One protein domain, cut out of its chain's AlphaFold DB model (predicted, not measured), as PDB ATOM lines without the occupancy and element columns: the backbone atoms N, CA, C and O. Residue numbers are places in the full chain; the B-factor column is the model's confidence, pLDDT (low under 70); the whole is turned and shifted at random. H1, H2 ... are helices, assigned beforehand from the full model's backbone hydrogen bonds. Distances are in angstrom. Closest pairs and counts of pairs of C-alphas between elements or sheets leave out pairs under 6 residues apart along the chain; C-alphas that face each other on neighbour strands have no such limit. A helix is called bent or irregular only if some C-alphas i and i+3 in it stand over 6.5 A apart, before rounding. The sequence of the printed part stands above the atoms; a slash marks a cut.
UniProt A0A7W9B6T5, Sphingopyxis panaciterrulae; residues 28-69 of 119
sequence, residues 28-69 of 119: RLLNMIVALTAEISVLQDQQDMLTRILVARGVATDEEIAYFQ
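AT A GLANCE: This is residues 28 to 69 of the 119 residues of a protein of Sphingopyxis panaciterrulae (UniProt A0A7W9B6T5). One long helix, H1, makes the length of this model, and past its last residue the chain folds back through a turn so that a short helix, H2, sits beside its closing residues as a small foot. Residues 28 to 50 of H1 stick out as a bare arm with no other part near them. The printed part has 42 residues with two named helices, H1 then H2 along the chain, and no named strand; the class is all helix. It is extended, with a radius of gyration of the C-alphas of 14.6 A, and its C-alphas span 45 by 20 by 9 A.

IN THESE COORDINATES: H1 takes residues 28 to 56 and measures 42.3 A from first to last C-alpha. It begins at C-alpha 28, (-40.538, 78.463, 26.003), and ends at C-alpha 56, (-58.493, 66.889, -10.487). H2 takes residues 62 to 66, and its last C-alpha, that of Ala 66, is at (-53.968, 81.262, -7.400).

HOW THE PARTS SIT: Residues 28 to 50, which belong to H1, stand free. H1 and H2 only just touch, with 3 pairs of C-alphas within 8 A, and H1 does so with residues 51 to 55 alone. The closest C-alphas of the two are those of Val 55 and Asp 62, 6.7 A apart. Centre to centre they are 19.1 A apart. A tight link of 5 residues joins them. In H1 and H2 every O i to N i+4 pair is within hydrogen-bond range. Neither helix is bent.

THE WHOLE: The outline is a rod. The two C-alphas farthest apart are those of Arg 28 and Gly 58, at 45.5 A, while the first and last printed C-alphas, of Arg 28 and Gln 69, are 38.3 A apart. The printed part has no cut. Its mean pLDDT is 91.9, and no printed residue is under 70.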
ATOM      1  N   ARG A  28     -39.078  78.577  26.126       74.12
ATOM      2  CA  ARG A  28     -40.538  78.463  26.003       74.12
ATOM      3  C   ARG A  28     -41.050  79.163  24.751       74.12
ATOM      4  O   ARG A  28     -41.812  78.552  24.006       74.12
ATOM      5  N   LEU A  29     -40.598  80.388  24.487       81.94
ATOM      6  CA  LEU A  29     -40.984  81.129  23.288       81.94
ATOM      7  C   LEU A  29     -40.564  80.396  22.007       81.94
ATOM      8  O   LEU A  29     -41.380  80.244  21.099       81.94
ATOM      9  N   LEU A  30     -39.327  79.889  21.944       82.62
ATOM     10  CA  LEU A  30     -38.854  79.109  20.799       82.62
ATOM     11  C   LEU A  30     -39.719  77.860  20.577       82.62
ATOM     12  O   LEU A  30     -40.153  77.609  19.455       82.62
ATOM     13  N   ASN A  31     -40.031  77.113  21.640       75.88
ATOM     14  CA  ASN A  31     -40.890  75.932  21.549       75.88
ATOM     15  C   ASN A  31     -42.310  76.278  21.070       75.88
ATOM     16  O   ASN A  31     -42.878  75.545  20.260       75.88
ATOM     17  N   MET A  32     -42.871  77.407  21.518       79.81
ATOM     18  CA  MET A  32     -44.168  77.900  21.035       79.81
ATOM     19  C   MET A  32     -44.126  78.243  19.542       79.81
ATOM     20  O   MET A  32     -45.053  77.894  18.816       79.81
ATOM     21  N   ILE A  33     -43.049  78.882  19.072       87.12
ATOM     22  CA  ILE A  33     -42.865  79.208  17.652       87.12
ATOM     23  C   ILE A  33     -42.747  77.930  16.820       87.12
ATOM     24  O   ILE A  33     -43.450  77.803  15.825       87.12
ATOM     25  N   VAL A  34     -41.924  76.964  17.242       83.06
ATOM     26  CA  VAL A  34     -41.761  75.681  16.535       83.06
ATOM     27  C   VAL A  34     -43.094  74.938  16.427       83.06
ATOM     28  O   VAL A  34     -43.449  74.477  15.342       83.06
ATOM     29  N   ALA A  35     -43.861  74.864  17.519       77.25
ATOM     30  CA  ALA A  35     -45.187  74.250  17.509       77.25
ATOM     31  C   ALA A  35     -46.145  74.980  16.553       77.25
ATOM     32  O   ALA A  35     -46.821  74.342  15.750       77.25
ATOM     33  N   LEU A  36     -46.156  76.317  16.574       86.75
ATOM     34  CA  LEU A  36     -46.979  77.115  15.666       86.75
ATOM     35  C   LEU A  36     -46.582  76.912  14.196       86.75
ATOM     36  O   LEU A  36     -47.454  76.805  13.337       86.75
ATOM     37  N   THR A  37     -45.286  76.830  13.891       88.88
ATOM     38  CA  THR A  37     -44.793  76.549  12.536       88.88
ATOM     39  C   THR A  37     -45.232  75.167  12.053       88.88
ATOM     40  O   THR A  37     -45.621  75.037  10.894       88.88
ATOM     41  N   ALA A  38     -45.226  74.154  12.925       86.00
ATOM     42  CA  ALA A  38     -45.718  72.821  12.579       86.00
ATOM     43  C   ALA A  38     -47.210  72.847  12.205       86.00
ATOM     44  O   ALA A  38     -47.592  72.315  11.164       86.00
ATOM     45  N   GLU A  39     -48.040  73.539  12.989       88.56
ATOM     46  CA  GLU A  39     -49.467  73.717  12.680       88.56
ATOM     47  C   GLU A  39     -49.682  74.480  11.358       88.56
ATOM     48  O   GLU A  39     -50.546  74.117  10.560       88.56
ATOM     49  N   ILE A  40     -48.868  75.504  11.069       95.19
ATOM     50  CA  ILE A  40     -48.913  76.225   9.785       95.19
ATOM     51  C   ILE A  40     -48.573  75.295   8.615       95.19
ATOM     52  O   ILE A  40     -49.253  75.357   7.591       95.19
ATOM     53  N   SER A  41     -47.570  74.425   8.763       91.88
ATOM     54  CA  SER A  41     -47.210  73.442   7.733       91.88
ATOM     55  C   SER A  41     -48.387  72.517   7.419       91.88
ATOM     56  O   SER A  41     -48.715  72.319   6.255       91.88
ATOM     57  N   VAL A  42     -49.084  72.019   8.448       95.56
ATOM     58  CA  VAL A  42     -50.272  71.169   8.265       95.56
ATOM     59  C   VAL A  42     -51.383  71.918   7.522       95.56
ATOM     60  O   VAL A  42     -52.038  71.349   6.650       95.56
ATOM     61  N   LEU A  43     -51.598  73.201   7.827       94.88
ATOM     62  CA  LEU A  43     -52.580  74.022   7.114       94.88
ATOM     63  C   LEU A  43     -52.196  74.246   5.645       94.88
ATOM     64  O   LEU A  43     -53.078  74.219   4.787       94.88
ATOM     65  N   GLN A  44     -50.910  74.448   5.346       95.69
ATOM     66  CA  GLN A  44     -50.417  74.565   3.971       95.69
ATOM     67  C   GLN A  44     -50.619  73.261   3.187       95.69
ATOM     68  O   GLN A  44     -51.124  73.304   2.066       95.69
ATOM     69  N   ASP A  45     -50.337  72.109   3.799       96.62
ATOM     70  CA  ASP A  45     -50.571  70.795   3.186       96.62
ATOM     71  C   ASP A  45     -52.063  70.546   2.923       96.62
ATOM     72  O   ASP A  45     -52.451  70.047   1.866       96.62
ATOM     73  N   GLN A  46     -52.935  70.935   3.860       96.56
ATOM     74  CA  GLN A  46     -54.383  70.860   3.660       96.56
ATOM     75  C   GLN A  46     -54.852  71.767   2.517       96.56
ATOM     76  O   GLN A  46     -55.735  71.376   1.754       96.56
ATOM     77  N   GLN A  47     -54.271  72.962   2.372       95.44
ATOM     78  CA  GLN A  47     -54.568  73.854   1.250       95.44
ATOM     79  C   GLN A  47     -54.139  73.243  -0.091       95.44
ATOM     80  O   GLN A  47     -54.952  73.223  -1.012       95.44
ATOM     81  N   ASP A  48     -52.923  72.697  -0.192       96.50
ATOM     82  CA  ASP A  48     -52.444  71.998  -1.396       96.50
ATOM     83  C   ASP A  48     -53.343  70.803  -1.745       96.50
ATOM     84  O   ASP A  48     -53.790  70.670  -2.887       96.50
ATOM     85  N   MET A  49     -53.703  69.986  -0.751       97.56
ATOM     86  CA  MET A  49     -54.608  68.850  -0.937       97.56
ATOM     87  C   MET A  49     -55.965  69.288  -1.505       97.56
ATOM     88  O   MET A  49     -56.440  68.698  -2.480       97.56
ATOM     89  N   LEU A  50     -56.587  70.326  -0.934       97.25
ATOM     90  CA  LEU A  50     -57.872  70.836  -1.416       97.25
ATOM     91  C   LEU A  50     -57.768  71.369  -2.850       97.25
ATOM     92  O   LEU A  50     -58.616  71.029  -3.674       97.25
ATOM     93  N   THR A  51     -56.721  72.135  -3.171       96.50
ATOM     94  CA  THR A  51     -56.457  72.629  -4.534       96.50
ATOM     95  C   THR A  51     -56.351  71.471  -5.525       96.50
ATOM     96  O   THR A  51     -57.083  71.440  -6.513       96.50
ATOM     97  N   ARG A  52     -55.527  70.454  -5.230       96.94
ATOM     98  CA  ARG A  52     -55.360  69.277  -6.099       96.94
ATOM     99  C   ARG A  52     -56.664  68.526  -6.324       96.94
ATOM    100  O   ARG A  52     -56.924  68.085  -7.440       96.94
ATOM    101  N   ILE A  53     -57.490  68.372  -5.287       98.00
ATOM    102  CA  ILE A  53     -58.796  67.713  -5.408       98.00
ATOM    103  C   ILE A  53     -59.721  68.516  -6.326       98.00
ATOM    104  O   ILE A  53     -60.362  67.925  -7.195       98.00
ATOM    105  N   LEU A  54     -59.796  69.837  -6.155       97.62
ATOM    106  CA  LEU A  54     -60.651  70.703  -6.972       97.62
ATOM    107  C   LEU A  54     -60.236  70.673  -8.448       97.62
ATOM    108  O   LEU A  54     -61.092  70.478  -9.314       97.62
ATOM    109  N   VAL A  55     -58.933  70.771  -8.721       97.38
ATOM    110  CA  VAL A  55     -58.375  70.714 -10.080       97.38
ATOM    111  C   VAL A  55     -58.586  69.340 -10.710       97.38
ATOM    112  O   VAL A  55     -59.103  69.243 -11.821       97.38
ATOM    113  N   ALA A  56     -58.293  68.253  -9.988       97.44
ATOM    114  CA  ALA A  56     -58.493  66.889 -10.487       97.44
ATOM    115  C   ALA A  56     -59.964  66.573 -10.808       97.44
ATOM    116  O   ALA A  56     -60.256  65.696 -11.621       97.44
ATOM    117  N   ARG A  57     -60.905  67.271 -10.163       97.56
ATOM    118  CA  ARG A  57     -62.347  67.155 -10.416       97.56
ATOM    119  C   ARG A  57     -62.857  68.131 -11.480       97.56
ATOM    120  O   ARG A  57     -64.045  68.084 -11.786       97.56
ATOM    121  N   GLY A  58     -61.997  68.993 -12.026       96.25
ATOM    122  CA  GLY A  58     -62.370  70.023 -12.996       96.25
ATOM    123  C   GLY A  58     -63.289  71.105 -12.421       96.25
ATOM    124  O   GLY A  58     -64.055  71.702 -13.169       96.25
ATOM    125  N   VAL A  59     -63.268  71.317 -11.099       97.50
ATOM    126  CA  VAL A  59     -64.113  72.315 -10.415       97.50
ATOM    127  C   VAL A  59     -63.521  73.719 -10.523       97.50
ATOM    128  O   VAL A  59     -64.271  74.689 -10.556       97.50
ATOM    129  N   ALA A  60     -62.193  73.820 -10.556       95.56
ATOM    130  CA  ALA A  60     -61.450  75.061 -10.735       95.56
ATOM    131  C   ALA A  60     -60.093  74.765 -11.388       95.56
ATOM    132  O   ALA A  60     -59.615  73.630 -11.309       95.56
ATOM    133  N   THR A  61     -59.462  75.765 -12.001       95.44
ATOM    134  CA  THR A  61     -58.069  75.674 -12.468       95.44
ATOM    135  C   THR A  61     -57.080  76.160 -11.408       95.44
ATOM    136  O   THR A  61     -57.438  76.889 -10.478       95.44
ATOM    137  N   ASP A  62     -55.807  75.780 -11.558       92.94
ATOM    138  CA  ASP A  62     -54.730  76.313 -10.719       92.94
ATOM    139  C   ASP A  62     -54.654  77.849 -10.813       92.94
ATOM    140  O   ASP A  62     -54.450  78.511  -9.794       92.94
ATOM    141  N   GLU A  63     -54.882  78.439 -11.998       94.88
ATOM    142  CA  GLU A  63     -54.900  79.901 -12.146       94.88
ATOM    143  C   GLU A  63     -56.082  80.548 -11.420       94.88
ATOM    144  O   GLU A  63     -55.901  81.568 -10.753       94.88
ATOM    145  N   GLU A  64     -57.281  79.969 -11.512       94.75
ATOM    146  CA  GLU A  64     -58.467  80.491 -10.824       94.75
ATOM    147  C   GLU A  64     -58.272  80.518  -9.307       94.75
ATOM    148  O   GLU A  64     -58.658  81.487  -8.652       94.75
ATOM    149  N   ILE A  65     -57.637  79.484  -8.746       93.88
ATOM    150  CA  ILE A  65     -57.347  79.401  -7.311       93.88
ATOM    151  C   ILE A  65     -56.220  80.369  -6.925       93.88
ATOM    152  O   ILE A  65     -56.355  81.097  -5.939       93.88
ATOM    153  N   ALA A  66     -55.128  80.418  -7.695       90.94
ATOM    154  CA  ALA A  66     -53.968  81.262  -7.400       90.94
ATOM    155  C   ALA A  66     -54.282  82.765  -7.485       90.94
ATOM    156  O   ALA A  66     -53.781  83.549  -6.677       90.94
ATOM    157  N   TYR A  67     -55.132  83.164  -8.434       94.50
ATOM    158  CA  TYR A  67     -55.519  84.559  -8.660       94.50
ATOM    159  C   TYR A  67     -56.907  84.903  -8.113       94.50
ATOM    160  O   TYR A  67     -57.439  85.975  -8.417       94.50
ATOM    161  N   PHE A  68     -57.488  84.033  -7.282       93.56
ATOM    162  CA  PHE A  68     -58.792  84.268  -6.679       93.56
ATOM    163  C   PHE A  68     -58.825  85.598  -5.913       93.56
ATOM    164  O   PHE A  68     -58.142  85.777  -4.897       93.56
ATOM    165  N   GLN A  69     -59.688  86.514  -6.356       93.69
ATOM    166  CA  GLN A  69     -59.966  87.752  -5.640       93.69
ATOM    167  C   GLN A  69     -61.246  87.600  -4.812       93.69
ATOM    168  O   GLN A  69     -62.321  87.404  -5.380       93.69
TER     169      GLN A  69